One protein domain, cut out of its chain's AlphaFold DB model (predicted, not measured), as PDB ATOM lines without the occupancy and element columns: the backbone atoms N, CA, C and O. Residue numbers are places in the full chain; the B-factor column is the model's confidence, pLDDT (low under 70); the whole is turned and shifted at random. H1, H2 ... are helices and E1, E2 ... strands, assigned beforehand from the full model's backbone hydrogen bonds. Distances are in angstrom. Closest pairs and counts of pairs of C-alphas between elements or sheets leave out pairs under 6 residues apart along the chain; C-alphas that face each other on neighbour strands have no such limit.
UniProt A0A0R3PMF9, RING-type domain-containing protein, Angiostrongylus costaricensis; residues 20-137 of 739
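AT A GLANCE: This is residues 20 to 137 of the 739 residues of the protein "RING-type domain-containing protein" of Angiostrongylus costaricensis (UniProt A0A0R3PMF9). A small head of short strands with the helix H1, residues 20 to 58, makes one end of a loose, elongated model, and H2 leads from it into a helical part. There the long H3 and H4 form an open V, joined at the end where H2 also packs on H3, and H5 turns off from the other end of H4. The printed part has 118 residues, with five named helices and four named strands in the order E1 H1 E2 E3 E4 H2 H3 H4 H5, and its class is mostly helix. The strands make two antiparallel sheets of two, E1 - E4 and E2 - E3. The whole is loose, with a radius of gyration of the C-alphas of 16.9 A, and spans 53 by 26 by 25 A, only just a rod.

HOW THE PARTS SIT: E1, residues 20 to 22, and E4, residues 56 to 58, are antiparallel neighbours at 142 degrees, with N 21 and O 57 within hydrogen-bond range at 2.8 A. The hairpin of E2, residues 41 to 43, and E3, residues 50 to 52, is antiparallel at 144 degrees, with N 51 and O 42 within range at 2.9 A. E3 and E4 meet only through their link. H1, residues 30 to 36, has its closest C-alpha to E1 at Arg 30, 5.9 A from that of Met 20. The closest C-alphas of E1 and H2, residues 64 to 76, are those of Val 21 and Pro 64, 6.6 A apart. H2 touches H3, residues 90 to 109, through residues 104 to 108 of H3 alone, at a steep tilt of 46 degrees, opposite ways; the closest C-alphas, of Glu 69 and Ala 108, are 5.2 A apart. H3 and H4, residues 113 to 126, are a helical hairpin at a steep tilt of 40 degrees, opposite ways. They touch through residues 103 to 107 and 113 to 116 alone, with the C-alphas of Leu 107 and Val 113 closest at 5.8 A. H5, residues 128 to 136, is close to but not clearly touching H4, about perpendicular at 79 degrees, with the C-alphas of Lys 124 and Ile 131 closest at 7.8 A. H2 and H4 are only just apart, at 8.3 A. In H1, H2, H3 and H4 every O i to N i+4 pair is within hydrogen-bond range, and in H5 4 of 5 are.

IN THESE COORDINATES: E1 begins at C-alpha 20 (46.545, 25.487, 7.843). H3 is the longest helix at 28.8 A, from C-alpha 90 (66.096, 14.749, -25.455) to C-alpha 109. H4 measures 19.8 A, H2 18.4 A, H5 13.2 A and H1 10.0 A. The strands measure 6.9 A in E1, 7.2 A in E2, and 7.1 A in both E3 and E4. H5 ends at C-alpha 136 (47.351, 4.609, -16.741).

THE WHOLE: The two C-alphas farthest apart, of Asn 35 and Pro 88, are 53.4 A apart. The printed part has no cut, and the link from H2 to H3, residues 77 to 89, is long. The mean pLDDT of the printed part is 81.1; residues 61, 63 to 66, 90 to 95, 105 and 136 to 137 are under 70.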
ATOM      1  N   MET A  20      47.190  25.737   9.122       86.44
ATOM      2  CA  MET A  20      46.545  25.487   7.843       86.44
ATOM      3  C   MET A  20      46.994  26.553   6.841       86.44
ATOM      4  O   MET A  20      46.972  27.741   7.162       86.44
ATOM      5  N   VAL A  21      47.329  26.160   5.617       86.94
ATOM      6  CA  VAL A  21      47.693  27.062   4.510       86.94
ATOM      7  C   VAL A  21      46.608  27.007   3.434       86.94
ATOM      8  O   VAL A  21      45.943  25.990   3.263       86.94
ATOM      9  N   ASN A  22      46.385  28.129   2.745       85.56
ATOM     10  CA  ASN A  22      45.436  28.246   1.635       85.56
ATOM     11  C   ASN A  22      46.142  28.473   0.294       85.56
ATOM     12  O   ASN A  22      47.340  28.727   0.237       85.56
ATOM     13  N   GLU A  23      45.367  28.499  -0.791       79.31
ATOM     14  CA  GLU A  23      45.838  28.803  -2.154       79.31
ATOM     15  C   GLU A  23      46.563  30.151  -2.304       79.31
ATOM     16  O   GLU A  23      47.274  30.356  -3.283       79.31
ATOM     17  N   CYS A  24      46.398  31.085  -1.363       81.19
ATOM     18  CA  CYS A  24      47.132  32.351  -1.369       81.19
ATOM     19  C   CYS A  24      48.504  32.249  -0.684       81.19
ATOM     20  O   CYS A  24      49.295  33.171  -0.835       81.19
ATOM     21  N   GLY A  25      48.789  31.161   0.040       77.19
ATOM     22  CA  GLY A  25      50.001  30.995   0.849       77.19
ATOM     23  C   GLY A  25      49.924  31.654   2.230       77.19
ATOM     24  O   GLY A  25      50.944  31.798   2.887       77.19
ATOM     25  N   HIS A  26      48.739  32.072   2.692       86.56
ATOM     26  CA  HIS A  26      48.593  32.758   3.982       86.56
ATOM     27  C   HIS A  26      48.150  31.788   5.087       86.56
ATOM     28  O   HIS A  26      47.008  31.308   5.023       86.56
ATOM     29  N   PRO A  27      48.992  31.520   6.104       87.25
ATOM     30  CA  PRO A  27      48.709  30.525   7.130       87.25
ATOM     31  C   PRO A  27      47.707  31.022   8.190       87.25
ATOM     32  O   PRO A  27      47.705  32.186   8.592       87.25
ATOM     33  N   LEU A  28      46.846  30.126   8.671       89.56
ATOM     34  CA  LEU A  28      45.906  30.323   9.781       89.56
ATOM     35  C   LEU A  28      45.857  29.057  10.631       89.56
ATOM     36  O   LEU A  28      45.913  27.958  10.095       89.56
ATOM     37  N   CYS A  29      45.666  29.162  11.944       91.00
ATOM     38  CA  CYS A  29      45.401  27.962  12.736       91.00
ATOM     39  C   CYS A  29      44.026  27.363  12.398       91.00
ATOM     40  O   CYS A  29      43.093  28.091  12.038       91.00
ATOM     41  N   ARG A  30      43.874  26.045  12.570       89.44
ATOM     42  CA  ARG A  30      42.627  25.302  12.315       89.44
ATOM     43  C   ARG A  30      41.404  25.962  12.960       89.44
ATOM     44  O   ARG A  30      40.409  26.183  12.281       89.44
ATOM     45  N   ASN A  31      41.519  26.416  14.209       88.62
ATOM     46  CA  ASN A  31      40.428  27.109  14.904       88.62
ATOM     47  C   ASN A  31      40.030  28.434  14.227       88.62
ATOM     48  O   ASN A  31      38.849  28.767  14.151       88.62
ATOM     49  N   CYS A  32      40.996  29.207  13.719       89.69
ATOM     50  CA  CYS A  32      40.702  30.426  12.966       89.69
ATOM     51  C   CYS A  32      40.069  30.119  11.609       89.69
ATOM     52  O   CYS A  32      39.172  30.853  11.201       89.69
ATOM     53  N   VAL A  33      40.491  29.047  10.934       88.31
ATOM     54  CA  VAL A  33      39.844  28.590   9.696       88.31
ATOM     55  C   VAL A  33      38.391  28.204   9.973       88.31
ATOM     56  O   VAL A  33      37.490  28.693   9.297       88.31
ATOM     57  N   ASP A  34      38.139  27.412  11.011       88.94
ATOM     58  CA  ASP A  34      36.796  26.932  11.345       88.94
ATOM     59  C   ASP A  34      35.841  28.070  11.728       88.94
ATOM     60  O   ASP A  34      34.685  28.080  11.301       88.94
ATOM     61  N   ASN A  35      36.335  29.070  12.462       88.00
ATOM     62  CA  ASN A  35      35.540  30.222  12.883       88.00
ATOM     63  C   ASN A  35      35.302  31.231  11.750       88.00
ATOM     64  O   ASN A  35      34.174  31.688  11.558       88.00
ATOM     65  N   LEU A  36      36.341  31.594  10.986       85.56
ATOM     66  CA  LEU A  36      36.219  32.582   9.904       85.56
ATOM     67  C   LEU A  36      35.449  32.027   8.703       85.56
ATOM     68  O   LEU A  36      34.708  32.764   8.058       85.56
ATOM     69  N   PHE A  37      35.587  30.729   8.425       89.69
ATOM     70  CA  PHE A  37      34.954  30.056   7.293       89.69
ATOM     71  C   PHE A  37      33.760  29.190   7.718       89.69
ATOM     72  O   PHE A  37      33.390  28.254   7.010       89.69
ATOM     73  N   ALA A  38      33.100  29.522   8.835       85.44
ATOM     74  CA  ALA A  38      31.917  28.808   9.330       85.44
ATOM     75  C   ALA A  38      30.769  28.751   8.298       85.44
ATOM     76  O   ALA A  38      30.016  27.782   8.250       85.44
ATOM     77  N   ARG A  39      30.661  29.764   7.425       84.75
ATOM     78  CA  ARG A  39      29.707  29.815   6.295       84.75
ATOM     79  C   ARG A  39      30.284  29.254   4.982       84.75
ATOM     80  O   ARG A  39      29.784  29.571   3.909       84.75
ATOM     81  N   ASN A  40      31.347  28.450   5.058       84.75
ATOM     82  CA  ASN A  40      32.132  27.853   3.965       84.75
ATOM     83  C   ASN A  40      32.889  28.814   3.035       84.75
ATOM     84  O   ASN A  40      33.850  28.374   2.405       84.75
ATOM     85  N   THR A  41      32.523  30.094   2.978       87.69
ATOM     86  CA  THR A  41      33.177  31.108   2.142       87.69
ATOM     87  C   THR A  41      33.463  32.362   2.961       87.69
ATOM     88  O   THR A  41      32.560  32.881   3.619       87.69
ATOM     89  N   ALA A  42      34.697  32.859   2.909       89.19
ATOM     90  CA  ALA A  42      35.106  34.110   3.549       89.19
ATOM     91  C   ALA A  42      36.323  34.722   2.822       89.19
ATOM     92  O   ALA A  42      37.041  34.003   2.119       89.19
ATOM     93  N   PRO A  43      36.573  36.038   2.942       88.62
ATOM     94  CA  PRO A  43      37.772  36.655   2.384       88.62
ATOM     95  C   PRO A  43      39.029  36.242   3.162       88.62
ATOM     96  O   PRO A  43      39.011  36.096   4.386       88.62
ATOM     97  N   CYS A  44      40.141  36.070   2.447       88.06
ATOM     98  CA  CYS A  44      41.455  35.843   3.031       88.06
ATOM     99  C   CYS A  44      41.838  37.018   3.941       88.06
ATOM    100  O   CYS A  44      41.711  38.176   3.553       88.06
ATOM    101  N   HIS A  45      42.356  36.717   5.131       83.00
ATOM    102  CA  HIS A  45      42.678  37.727   6.140       83.00
ATOM    103  C   HIS A  45      43.835  38.669   5.765       83.00
ATOM    104  O   HIS A  45      43.937  39.733   6.368       83.00
ATOM    105  N   VAL A  46      44.682  38.288   4.799       83.75
ATOM    106  CA  VAL A  46      45.827  39.095   4.339       83.75
ATOM    107  C   VAL A  46      45.509  39.796   3.020       83.75
ATOM    108  O   VAL A  46      45.532  41.017   2.952       83.75
ATOM    109  N   CYS A  47      45.168  39.038   1.970       83.12
ATOM    110  CA  CYS A  47      45.000  39.583   0.617       83.12
ATOM    111  C   CYS A  47      43.545  39.841   0.195       83.12
ATOM    112  O   CYS A  47      43.302  40.253  -0.934       83.12
ATOM    113  N   GLY A  48      42.553  39.544   1.042       82.31
ATOM    114  CA  GLY A  48      41.138  39.797   0.748       82.31
ATOM    115  C   GLY A  48      40.488  38.880  -0.300       82.31
ATOM    116  O   GLY A  48      39.273  38.949  -0.478       82.31
ATOM    117  N   LYS A  49      41.240  37.984  -0.962       83.50
ATOM    118  CA  LYS A  49      40.698  37.033  -1.952       83.50
ATOM    119  C   LYS A  49      39.636  36.133  -1.319       83.50
ATOM    120  O   LYS A  49      39.864  35.558  -0.259       83.50
ATOM    121  N   THR A  50      38.488  35.979  -1.973       88.12
ATOM    122  CA  THR A  50      37.411  35.097  -1.501       88.12
ATOM    123  C   THR A  50      37.849  33.635  -1.582       88.12
ATOM    124  O   THR A  50      38.104  33.125  -2.671       88.12
ATOM    125  N   LEU A  51      37.927  32.959  -0.434       87.75
ATOM    126  CA  LEU A  51      38.376  31.572  -0.309       87.75
ATOM    127  C   LEU A  51      37.251  30.671   0.210       87.75
ATOM    128  O   LEU A  51      36.329  31.122   0.895       87.75
ATOM    129  N   ARG A  52      37.351  29.376  -0.100       87.25
ATOM    130  CA  ARG A  52      36.470  28.330   0.436       87.25
ATOM    131  C   ARG A  52      37.181  27.544   1.532       87.25
ATOM    132  O   ARG A  52      38.381  27.309   1.431       87.25
ATOM    133  N   ARG A  53      36.435  27.068   2.535       85.06
ATOM    134  CA  ARG A  53      36.979  26.278   3.660       85.06
ATOM    135  C   ARG A  53      37.754  25.036   3.206       85.06
ATOM    136  O   ARG A  53      38.789  24.726   3.777       85.06
ATOM    137  N   ASN A  54      37.284  24.365   2.155       84.50
ATOM    138  CA  ASN A  54      37.911  23.146   1.629       84.50
ATOM    139  C   ASN A  54      39.255  23.396   0.927       84.50
ATOM    140  O   ASN A  54      39.970  22.440   0.647       84.50
ATOM    141  N   ASN A  55      39.604  24.655   0.647       83.75
ATOM    142  CA  ASN A  55      40.852  25.026  -0.025       83.75
ATOM    143  C   ASN A  55      41.963  25.356   0.991       83.75
ATOM    144  O   ASN A  55      42.914  26.063   0.661       83.75
ATOM    145  N   PHE A  56      41.812  24.885   2.232       86.62
ATOM    146  CA  PHE A  56      42.834  24.915   3.270       86.62
ATOM    147  C   PHE A  56      43.358  23.500   3.508       86.62
ATOM    148  O   PHE A  56      42.573  22.554   3.593       86.62
ATOM    149  N   TRP A  57      44.666  23.356   3.674       86.31
ATOM    150  CA  TRP A  57      45.314  22.089   4.014       86.31
ATOM    151  C   TRP A  57      46.315  22.286   5.150       86.31
ATOM    152  O   TRP A  57      46.727  23.410   5.427       86.31
ATOM    153  N   GLU A  58      46.644  21.205   5.855       86.44
ATOM    154  CA  GLU A  58      47.589  21.254   6.973       86.44
ATOM    155  C   GLU A  58      48.986  21.638   6.473       86.44
ATOM    156  O   GLU A  58      49.457  21.116   5.463       86.44
ATOM    157  N   GLN A  59      49.626  22.566   7.182       79.75
ATOM    158  CA  GLN A  59      50.974  23.035   6.894       79.75
ATOM    159  C   GLN A  59      51.998  22.061   7.477       79.75
ATOM    160  O   GLN A  59      52.110  21.939   8.701       79.75
ATOM    161  N   VAL A  60      52.763  21.404   6.606       70.50
ATOM    162  CA  VAL A  60      53.821  20.468   7.013       70.50
ATOM    163  C   VAL A  60      55.176  21.172   7.061       70.50
ATOM    164  O   VAL A  60      55.946  20.927   7.986       70.50
ATOM    165  N   PHE A  61      55.445  22.068   6.108       66.50
ATOM    166  CA  PHE A  61      56.697  22.827   6.027       66.50
ATOM    167  C   PHE A  61      56.630  24.150   6.793       66.50
ATOM    168  O   PHE A  61      55.576  24.779   6.869       66.50
ATOM    169  N   ASP A  62      57.767  24.616   7.314       70.00
ATOM    170  CA  ASP A  62      57.825  25.887   8.047       70.00
ATOM    171  C   ASP A  62      57.528  27.107   7.159       70.00
ATOM    172  O   ASP A  62      56.919  28.066   7.634       70.00
ATOM    173  N   ASP A  63      57.880  27.048   5.870       68.19
ATOM    174  CA  ASP A  63      57.612  28.103   4.888       68.19
ATOM    175  C   ASP A  63      56.266  27.880   4.149       68.19
ATOM    176  O   ASP A  63      56.115  26.900   3.405       68.19
ATOM    177  N   PRO A  64      55.280  28.791   4.293       69.50
ATOM    178  CA  PRO A  64      54.005  28.727   3.577       69.50
ATOM    179  C   PRO A  64      54.121  28.803   2.046       69.50
ATOM    180  O   PRO A  64      53.221  28.331   1.343       69.50
ATOM    181  N   LEU A  65      55.195  29.395   1.509       69.56
ATOM    182  CA  LEU A  65      55.425  29.500   0.067       69.56
ATOM    183  C   LEU A  65      55.756  28.131  -0.536       69.56
ATOM    184  O   LEU A  65      55.192  27.769  -1.569       69.56
ATOM    185  N   ILE A  66      56.590  27.344   0.150       68.19
ATOM    186  CA  ILE A  66      56.911  25.957  -0.224       68.19
ATOM    187  C   ILE A  66      55.639  25.108  -0.225       68.19
ATOM    188  O   ILE A  66      55.389  24.322  -1.136       68.19
ATOM    189  N   GLU A  67      54.783  25.305   0.772       74.38
ATOM    190  CA  GLU A  67      53.522  24.581   0.894       74.38
ATOM    191  C   GLU A  67      52.545  24.924  -0.259       74.38
ATOM    192  O   GLU A  67      51.899  24.038  -0.836       74.38
ATOM    193  N   LYS A  68      52.485  26.204  -0.664       74.62
ATOM    194  CA  LYS A  68      51.731  26.682  -1.838       74.62
ATOM    195  C   LYS A  68      52.286  26.106  -3.146       74.62
ATOM    196  O   LYS A  68      51.518  25.614  -3.975       74.62
ATOM    197  N   GLU A  69      53.601  26.131  -3.325       80.38
ATOM    198  CA  GLU A  69      54.302  25.624  -4.509       80.38
ATOM    199  C   GLU A  69      54.142  24.099  -4.651       80.38
ATOM    200  O   GLU A  69      53.736  23.615  -5.713       80.38
ATOM    201  N   ALA A  70      54.275  23.339  -3.561       70.62
ATOM    202  CA  ALA A  70      54.030  21.898  -3.532       70.62
ATOM    203  C   ALA A  70      52.577  21.532  -3.886       70.62
ATOM    204  O   ALA A  70      52.316  20.495  -4.511       70.62
ATOM    205  N   HIS A  71      51.603  22.356  -3.492       76.06
ATOM    206  CA  HIS A  71      50.206  22.187  -3.896       76.06
ATOM    207  C   HIS A  71      50.012  22.452  -5.400       76.06
ATOM    208  O   HIS A  71      49.393  21.638  -6.097       76.06
ATOM    209  N   ILE A  72      50.590  23.536  -5.926       78.81
ATOM    210  CA  ILE A  72      50.559  23.873  -7.359       78.81
ATOM    211  C   ILE A  72      51.207  22.760  -8.184       78.81
ATOM    212  O   ILE A  72      50.597  22.262  -9.131       78.81
ATOM    213  N   ARG A  73      52.388  22.281  -7.788       82.75
ATOM    214  CA  ARG A  73      53.088  21.196  -8.478       82.75
ATOM    215  C   ARG A  73      52.279  19.900  -8.478       82.75
ATOM    216  O   ARG A  73      52.194  19.236  -9.509       82.75
ATOM    217  N   ARG A  74      51.612  19.544  -7.371       78.12
ATOM    218  CA  ARG A  74      50.689  18.387  -7.320       78.12
ATOM    219  C   ARG A  74      49.516  18.525  -8.291       78.12
ATOM    220  O   ARG A  74      49.085  17.523  -8.865       78.12
ATOM    221  N   ARG A  75      48.989  19.739  -8.476       85.38
ATOM    222  CA  ARG A  75      47.948  20.035  -9.471       85.38
ATOM    223  C   ARG A  75      48.499  19.892 -10.889       85.38
ATOM    224  O   ARG A  75      47.907  19.175 -11.693       85.38
ATOM    225  N   LEU A  76      49.634  20.529 -11.173       83.75
ATOM    226  CA  LEU A  76      50.215  20.582 -12.511       83.75
ATOM    227  C   LEU A  76      50.778  19.240 -12.968       83.75
ATOM    228  O   LEU A  76      50.565  18.903 -14.118       83.75
ATOM    229  N   ARG A  77      51.361  18.408 -12.097       80.50
ATOM    230  CA  ARG A  77      51.821  17.047 -12.457       80.50
ATOM    231  C   ARG A  77      50.710  16.129 -12.977       80.50
ATOM    232  O   ARG A  77      50.994  15.125 -13.614       80.50
ATOM    233  N   LYS A  78      49.438  16.438 -12.701       82.56
ATOM    234  CA  LYS A  78      48.294  15.696 -13.267       82.56
ATOM    235  C   LYS A  78      47.974  16.110 -14.707       82.56
ATOM    236  O   LYS A  78      47.235  15.389 -15.374       82.56
ATOM    237  N   ILE A  79      48.459  17.276 -15.128       83.69
ATOM    238  CA  ILE A  79      48.233  17.900 -16.436       83.69
ATOM    239  C   ILE A  79      49.509  17.774 -17.283       83.69
ATOM    240  O   ILE A  79      49.465  17.260 -18.386       83.69
ATOM    241  N   TYR A  80      50.658  18.160 -16.737       84.12
ATOM    242  CA  TYR A  80      51.989  17.994 -17.308       84.12
ATOM    243  C   TYR A  80      52.565  16.637 -16.883       84.12
ATOM    244  O   TYR A  80      53.341  16.545 -15.933       84.12
ATOM    245  N   ASN A  81      52.120  15.569 -17.546       83.12
ATOM    246  CA  ASN A  81      52.530  14.187 -17.266       83.12
ATOM    247  C   ASN A  81      53.121  13.462 -18.491       83.12
ATOM    248  O   ASN A  81      53.072  12.230 -18.554       83.12
ATOM    249  N   LEU A  82      53.636  14.209 -19.471       84.88
ATOM    250  CA  LEU A  82      54.277  13.634 -20.653       84.88
ATOM    251  C   LEU A  82      55.632  13.026 -20.265       84.88
ATOM    252  O   LEU A  82      56.298  13.480 -19.331       84.88
ATOM    253  N   LYS A  83      56.013  11.952 -20.952       79.38
ATOM    254  CA  LYS A  83      57.214  11.151 -20.688       79.38
ATOM    255  C   LYS A  83      58.247  11.359 -21.786       79.38
ATOM    256  O   LYS A  83      57.904  11.804 -22.871       79.38
ATOM    257  N   LYS A  84      59.505  10.992 -21.520       76.56
ATOM    258  CA  LYS A  84      60.619  11.139 -22.473       76.56
ATOM    259  C   LYS A  84      60.311  10.537 -23.851       76.56
ATOM    260  O   LYS A  84      60.633  11.157 -24.855       76.56
ATOM    261  N   ASP A  85      59.641   9.385 -23.886       79.44
ATOM    262  CA  ASP A  85      59.264   8.691 -25.127       79.44
ATOM    263  C   ASP A  85      58.195   9.427 -25.951       79.44
ATOM    264  O   ASP A  85      57.979   9.098 -27.114       79.44
ATOM    265  N   ASP A  86      57.514  10.408 -25.353       80.81
ATOM    266  CA  ASP A  86      56.501  11.219 -26.027       80.81
ATOM    267  C   ASP A  86      57.140  12.392 -26.812       80.81
ATOM    268  O   ASP A  86      56.424  13.134 -27.484       80.81
ATOM    269  N   PHE A  87      58.474  12.549 -26.760       84.44
ATOM    270  CA  PHE A  87      59.230  13.600 -27.450       84.44
ATOM    271  C   PHE A  87      60.232  13.007 -28.457       84.44
ATOM    272  O   PHE A  87      60.868  11.989 -28.180       84.44
ATOM    273  N   PRO A  88      60.439  13.650 -29.620       81.25
ATOM    274  CA  PRO A  88      61.347  13.156 -30.658       81.25
ATOM    275  C   PRO A  88      62.831  13.340 -30.301       81.25
ATOM    276  O   PRO A  88      63.689  12.666 -30.873       81.25
ATOM    277  N   SER A  89      63.156  14.244 -29.368       75.94
ATOM    278  CA  SER A  89      64.526  14.525 -28.944       75.94
ATOM    279  C   SER A  89      64.630  14.766 -27.436       75.94
ATOM    280  O   SER A  89      63.708  15.259 -26.787       75.94
ATOM    281  N   LEU A  90      65.802  14.460 -26.864       63.00
ATOM    282  CA  LEU A  90      66.096  14.749 -25.455       63.00
ATOM    283  C   LEU A  90      66.055  16.258 -25.158       63.00
ATOM    284  O   LEU A  90      65.732  16.656 -24.044       63.00
ATOM    285  N   ARG A  91      66.377  17.094 -26.152       67.31
ATOM    286  CA  ARG A  91      66.358  18.553 -26.016       67.31
ATOM    287  C   ARG A  91      64.939  19.064 -25.772       67.31
ATOM    288  O   ARG A  91      64.735  19.779 -24.803       67.31
ATOM    289  N   GLU A  92      63.977  18.628 -26.578       67.38
ATOM    290  CA  GLU A  92      62.572  19.035 -26.435       67.38
ATOM    291  C   GLU A  92      61.950  18.536 -25.130       67.38
ATOM    292  O   GLU A  92      61.172  19.249 -24.500       67.38
ATOM    293  N   PHE A  93      62.338  17.340 -24.677       68.56
ATOM    294  CA  PHE A  93      61.940  16.856 -23.357       68.56
ATOM    295  C   PHE A  93      62.487  17.746 -22.230       68.56
ATOM    296  O   PHE A  93      61.769  18.051 -21.281       68.56
ATOM    297  N   ASN A  94      63.738  18.202 -22.336       58.94
ATOM    298  CA  ASN A  94      64.321  19.112 -21.350       58.94
ATOM    299  C   ASN A  94      63.668  20.503 -21.391       58.94
ATOM    300  O   ASN A  94      63.363  21.044 -20.331       58.94
ATOM    301  N   ASP A  95      63.389  21.043 -22.580       68.81
ATOM    302  CA  ASP A  95      62.690  22.327 -22.734       68.81
ATOM    303  C   ASP A  95      61.257  22.248 -22.148       68.81
ATOM    304  O   ASP A  95      60.781  23.185 -21.506       68.81
ATOM    305  N   TYR A  96      60.586  21.095 -22.276       80.12
ATOM    306  CA  TYR A  96      59.302  20.812 -21.621       80.12
ATOM    307  C   TYR A  96      59.395  20.825 -20.086       80.12
ATOM    308  O   TYR A  96      58.534  21.408 -19.419       80.12
ATOM    309  N   LEU A  97      60.437  20.211 -19.512       70.56
ATOM    310  CA  LEU A  97      60.674  20.226 -18.062       70.56
ATOM    311  C   LEU A  97      60.986  21.640 -17.548       70.56
ATOM    312  O   LEU A  97      60.490  22.034 -16.495       70.56
ATOM    313  N   GLU A  98      61.764  22.416 -18.299       70.06
ATOM    314  CA  GLU A  98      62.078  23.808 -17.966       70.06
ATOM    315  C   GLU A  98      60.821  24.693 -18.015       70.06
ATOM    316  O   GLU A  98      60.566  25.494 -17.104       70.06
ATOM    317  N   ARG A  99      59.963  24.500 -19.028       78.06
ATOM    318  CA  ARG A  99      58.692  25.225 -19.126       78.06
ATOM    319  C   ARG A  99      57.744  24.878 -17.982       78.06
ATOM    320  O   ARG A  99      57.122  25.780 -17.427       78.06
ATOM    321  N   PHE A 100      57.670  23.607 -17.582       80.00
ATOM    322  CA  PHE A 100      56.892  23.182 -16.415       80.00
ATOM    323  C   PHE A 100      57.290  23.949 -15.147       80.00
ATOM    324  O   PHE A 100      56.424  24.412 -14.403       80.00
ATOM    325  N   GLU A 101      58.588  24.146 -14.922       77.12
ATOM    326  CA  GLU A 101      59.079  24.881 -13.755       77.12
ATOM    327  C   GLU A 101      58.816  26.377 -13.832       77.12
ATOM    328  O   GLU A 101      58.436  26.979 -12.828       77.12
ATOM    329  N   THR A 102      58.910  26.958 -15.026       75.31
ATOM    330  CA  THR A 102      58.509  28.352 -15.269       75.31
ATOM    331  C   THR A 102      57.032  28.574 -14.913       75.31
ATOM    332  O   THR A 102      56.672  29.560 -14.275       75.31
ATOM    333  N   ILE A 103      56.161  27.619 -15.245       76.25
ATOM    334  CA  ILE A 103      54.726  27.685 -14.930       76.25
ATOM    335  C   ILE A 103      54.478  27.536 -13.419       76.25
ATOM    336  O   ILE A 103      53.677  28.275 -12.843       76.25
ATOM    337  N   VAL A 104      55.160  26.595 -12.751       75.19
ATOM    338  CA  VAL A 104      55.073  26.418 -11.286       75.19
ATOM    339  C   VAL A 104      55.505  27.702 -10.566       75.19
ATOM    340  O   VAL A 104      54.806  28.163  -9.662       75.19
ATOM    341  N   CYS A 105      56.618  28.288 -11.007       69.88
ATOM    342  CA  CYS A 105      57.163  29.565 -10.560       69.88
ATOM    343  C   CYS A 105      56.138  30.703 -10.650       69.88
ATOM    344  O   CYS A 105      55.809  31.315  -9.629       69.88
ATOM    345  N   ASN A 106      55.608  30.952 -11.851       76.12
ATOM    346  CA  ASN A 106      54.686  32.053 -12.116       76.12
ATOM    347  C   ASN A 106      53.470  31.984 -11.185       76.12
ATOM    348  O   ASN A 106      53.113  32.962 -10.522       76.12
ATOM    349  N   LEU A 107      52.891  30.790 -11.019       80.19
ATOM    350  CA  LEU A 107      51.745  30.583 -10.132       80.19
ATOM    351  C   LEU A 107      52.091  30.680  -8.636       80.19
ATOM    352  O   LEU A 107      51.274  31.170  -7.845       80.19
ATOM    353  N   ALA A 108      53.269  30.209  -8.217       75.69
ATOM    354  CA  ALA A 108      53.700  30.286  -6.823       75.69
ATOM    355  C   ALA A 108      53.940  31.744  -6.401       75.69
ATOM    356  O   ALA A 108      53.431  32.173  -5.357       75.69
ATOM    357  N   CYS A 109      54.612  32.518  -7.255       73.69
ATOM    358  CA  CYS A 109      54.963  33.920  -7.027       73.69
ATOM    359  C   CYS A 109      53.833  34.905  -7.372       73.69
ATOM    360  O   CYS A 109      53.869  36.051  -6.938       73.69
ATOM    361  N   GLY A 110      52.801  34.467  -8.100       74.31
ATOM    362  CA  GLY A 110      51.694  35.329  -8.520       74.31
ATOM    363  C   GLY A 110      52.037  36.249  -9.697       74.31
ATOM    364  O   GLY A 110      51.436  37.313  -9.823       74.31
ATOM    365  N   VAL A 111      52.994  35.846 -10.534       72.44
ATOM    366  CA  VAL A 111      53.430  36.556 -11.744       72.44
ATOM    367  C   VAL A 111      52.639  36.013 -12.933       72.44
ATOM    368  O   VAL A 111      52.499  34.800 -13.059       72.44
ATOM    369  N   ASP A 112      52.072  36.897 -13.760       79.12
ATOM    370  CA  ASP A 112      51.369  36.562 -15.011       79.12
ATOM    371  C   ASP A 112      50.369  35.395 -14.885       79.12
ATOM    372  O   ASP A 112      50.282  34.502 -15.731       79.12
ATOM    373  N   VAL A 113      49.610  35.379 -13.780       81.00
ATOM    374  CA  VAL A 113      48.742  34.250 -13.395       81.00
ATOM    375  C   VAL A 113      47.662  33.973 -14.440       81.00
ATOM    376  O   VAL A 113      47.371  32.812 -14.711       81.00
ATOM    377  N   GLU A 114      47.063  35.013 -15.023       84.12
ATOM    378  CA  GLU A 114      45.993  34.858 -16.020       84.12
ATOM    379  C   GLU A 114      46.512  34.233 -17.320       84.12
ATOM    380  O   GLU A 114      45.894  33.308 -17.843       84.12
ATOM    381  N   GLU A 115      47.674  34.686 -17.798       86.75
ATOM    382  CA  GLU A 115      48.335  34.153 -18.992       86.75
ATOM    383  C   GLU A 115      48.829  32.721 -18.759       86.75
ATOM    384  O   GLU A 115      48.566  31.826 -19.560       86.75
ATOM    385  N   THR A 116      49.457  32.474 -17.608       85.88
ATOM    386  CA  THR A 116      49.965  31.149 -17.235       85.88
ATOM    387  C   THR A 116      48.827  30.130 -17.077       85.88
ATOM    388  O   THR A 116      48.943  28.991 -17.526       85.88
ATOM    389  N   GLU A 117      47.693  30.505 -16.469       89.25
ATOM    390  CA  GLU A 117      46.514  29.625 -16.382       89.25
ATOM    391  C   GLU A 117      45.855  29.392 -17.752       89.25
ATOM    392  O   GLU A 117      45.334  28.298 -17.989       89.25
ATOM    393  N   ALA A 118      45.896  30.370 -18.664       90.69
ATOM    394  CA  ALA A 118      45.436  30.190 -20.040       90.69
ATOM    395  C   ALA A 118      46.316  29.186 -20.804       90.69
ATOM    396  O   ALA A 118      45.782  28.269 -21.427       90.69
ATOM    397  N   GLU A 119      47.643  29.278 -20.672       91.19
ATOM    398  CA  GLU A 119      48.585  28.308 -21.247       91.19
ATOM    399  C   GLU A 119      48.360  26.895 -20.689       91.19
ATOM    400  O   GLU A 119      48.323  25.921 -21.440       91.19
ATOM    401  N   ILE A 120      48.145  26.760 -19.374       90.56
ATOM    402  CA  ILE A 120      47.827  25.463 -18.755       90.56
ATOM    403  C   ILE A 120      46.527  24.887 -19.335       90.56
ATOM    404  O   ILE A 120      46.428  23.672 -19.537       90.56
ATOM    405  N   ALA A 121      45.517  25.730 -19.572       90.81
ATOM    406  CA  ALA A 121      44.245  25.307 -20.151       90.81
ATOM    407  C   ALA A 121      44.413  24.837 -21.604       90.81
ATOM    408  O   ALA A 121      43.935  23.752 -21.937       90.81
ATOM    409  N   GLU A 122      45.151  25.591 -22.420       91.12
ATOM    410  CA  GLU A 122      45.468  25.239 -23.807       91.12
ATOM    411  C   GLU A 122      46.278  23.939 -23.882       91.12
ATOM    412  O   GLU A 122      45.911  23.015 -24.609       91.12
ATOM    413  N   PHE A 123      47.319  23.798 -23.053       91.06
ATOM    414  CA  PHE A 123      48.122  22.577 -22.981       91.06
ATOM    415  C   PHE A 123      47.272  21.361 -22.599       91.06
ATOM    416  O   PHE A 123      47.418  20.280 -23.177       91.06
ATOM    417  N   LYS A 124      46.370  21.526 -21.625       90.69
ATOM    418  CA  LYS A 124      45.470  20.466 -21.168       90.69
ATOM    419  C   LYS A 124      44.484  20.038 -22.254       90.69
ATOM    420  O   LYS A 124      44.199  18.845 -22.344       90.69
ATOM    421  N   GLU A 125      43.953  20.980 -23.028       91.62
ATOM    422  CA  GLU A 125      43.038  20.707 -24.141       91.62
ATOM    423  C   GLU A 125      43.773  20.012 -25.294       91.62
ATOM    424  O   GLU A 125      43.358  18.938 -25.728       91.62
ATOM    425  N   ALA A 126      44.925  20.548 -25.706       88.94
ATOM    426  CA  ALA A 126      45.731  20.001 -26.795       88.94
ATOM    427  C   ALA A 126      46.256  18.580 -26.510       88.94
ATOM    428  O   ALA A 126      46.359  17.762 -27.422       88.94
ATOM    429  N   ASN A 127      46.565  18.264 -25.247       88.81
ATOM    430  CA  ASN A 127      47.188  16.995 -24.855       88.81
ATOM    431  C   ASN A 127      46.245  16.047 -24.102       88.81
ATOM    432  O   ASN A 127      46.704  15.076 -23.499       88.81
ATOM    433  N   GLN A 128      44.931  16.284 -24.124       88.12
ATOM    434  CA  GLN A 128      43.969  15.559 -23.286       88.12
ATOM    435  C   GLN A 128      44.065  14.025 -23.415       88.12
ATOM    436  O   GLN A 128      44.051  13.315 -22.405       88.12
ATOM    437  N   GLU A 129      44.194  13.504 -24.639       85.75
ATOM    438  CA  GLU A 129      44.298  12.059 -24.891       85.75
ATOM    439  C   GLU A 129      45.618  11.457 -24.383       85.75
ATOM    440  O   GLU A 129      45.625  10.371 -23.795       85.75
ATOM    441  N   LEU A 130      46.733  12.170 -24.580       83.38
ATOM    442  CA  LEU A 130      48.065  11.782 -24.102       83.38
ATOM    443  C   LEU A 130      48.117  11.777 -22.576       83.38
ATOM    444  O   LEU A 130      48.585  10.810 -21.973       83.38
ATOM    445  N   ILE A 131      47.554  12.811 -21.950       86.31
ATOM    446  CA  ILE A 131      47.485  12.938 -20.496       86.31
ATOM    447  C   ILE A 131      46.721  11.758 -19.893       86.31
ATOM    448  O   ILE A 131      47.180  11.149 -18.924       86.31
ATOM    449  N   GLU A 132      45.573  11.399 -20.469       84.31
ATOM    450  CA  GLU A 132      44.749  10.298 -19.966       84.31
ATOM    451  C   GLU A 132      45.399   8.924 -20.190       84.31
ATOM    452  O   GLU A 132      45.296   8.041 -19.334       84.31
ATOM    453  N   ARG A 133      46.140   8.752 -21.293       82.31
ATOM    454  CA  ARG A 133      46.953   7.552 -21.544       82.31
ATOM    455  C   ARG A 133      48.081   7.420 -20.519       82.31
ATOM    456  O   ARG A 133      48.244   6.356 -19.921       82.31
ATOM    457  N   ASN A 134      48.809   8.505 -20.258       78.94
ATOM    458  CA  ASN A 134      49.938   8.523 -19.329       78.94
ATOM    459  C   ASN A 134      49.523   8.383 -17.860       78.94
ATOM    460  O   ASN A 134      50.299   7.870 -17.064       78.94
ATOM    461  N   LYS A 135      48.282   8.722 -17.483       75.56
ATOM    462  CA  LYS A 135      47.761   8.411 -16.137       75.56
ATOM    463  C   LYS A 135      47.657   6.910 -15.847       75.56
ATOM    464  O   LYS A 135      47.674   6.527 -14.682       75.56
ATOM    465  N   LYS A 136      47.500   6.072 -16.877       67.88
ATOM    466  CA  LYS A 136      47.351   4.609 -16.741       67.88
ATOM    467  C   LYS A 136      48.673   3.853 -16.893       67.88
ATOM    468  O   LYS A 136      48.731   2.673 -16.559       67.88
ATOM    469  N   ARG A 137      49.717   4.516 -17.398       67.44
ATOM    470  CA  ARG A 137      51.055   3.958 -17.612       67.44
ATOM    471  C   ARG A 137      51.932   4.307 -16.407       67.44
ATOM    472  O   ARG A 137      52.347   5.452 -16.262       67.44
TER     473      ARG A 137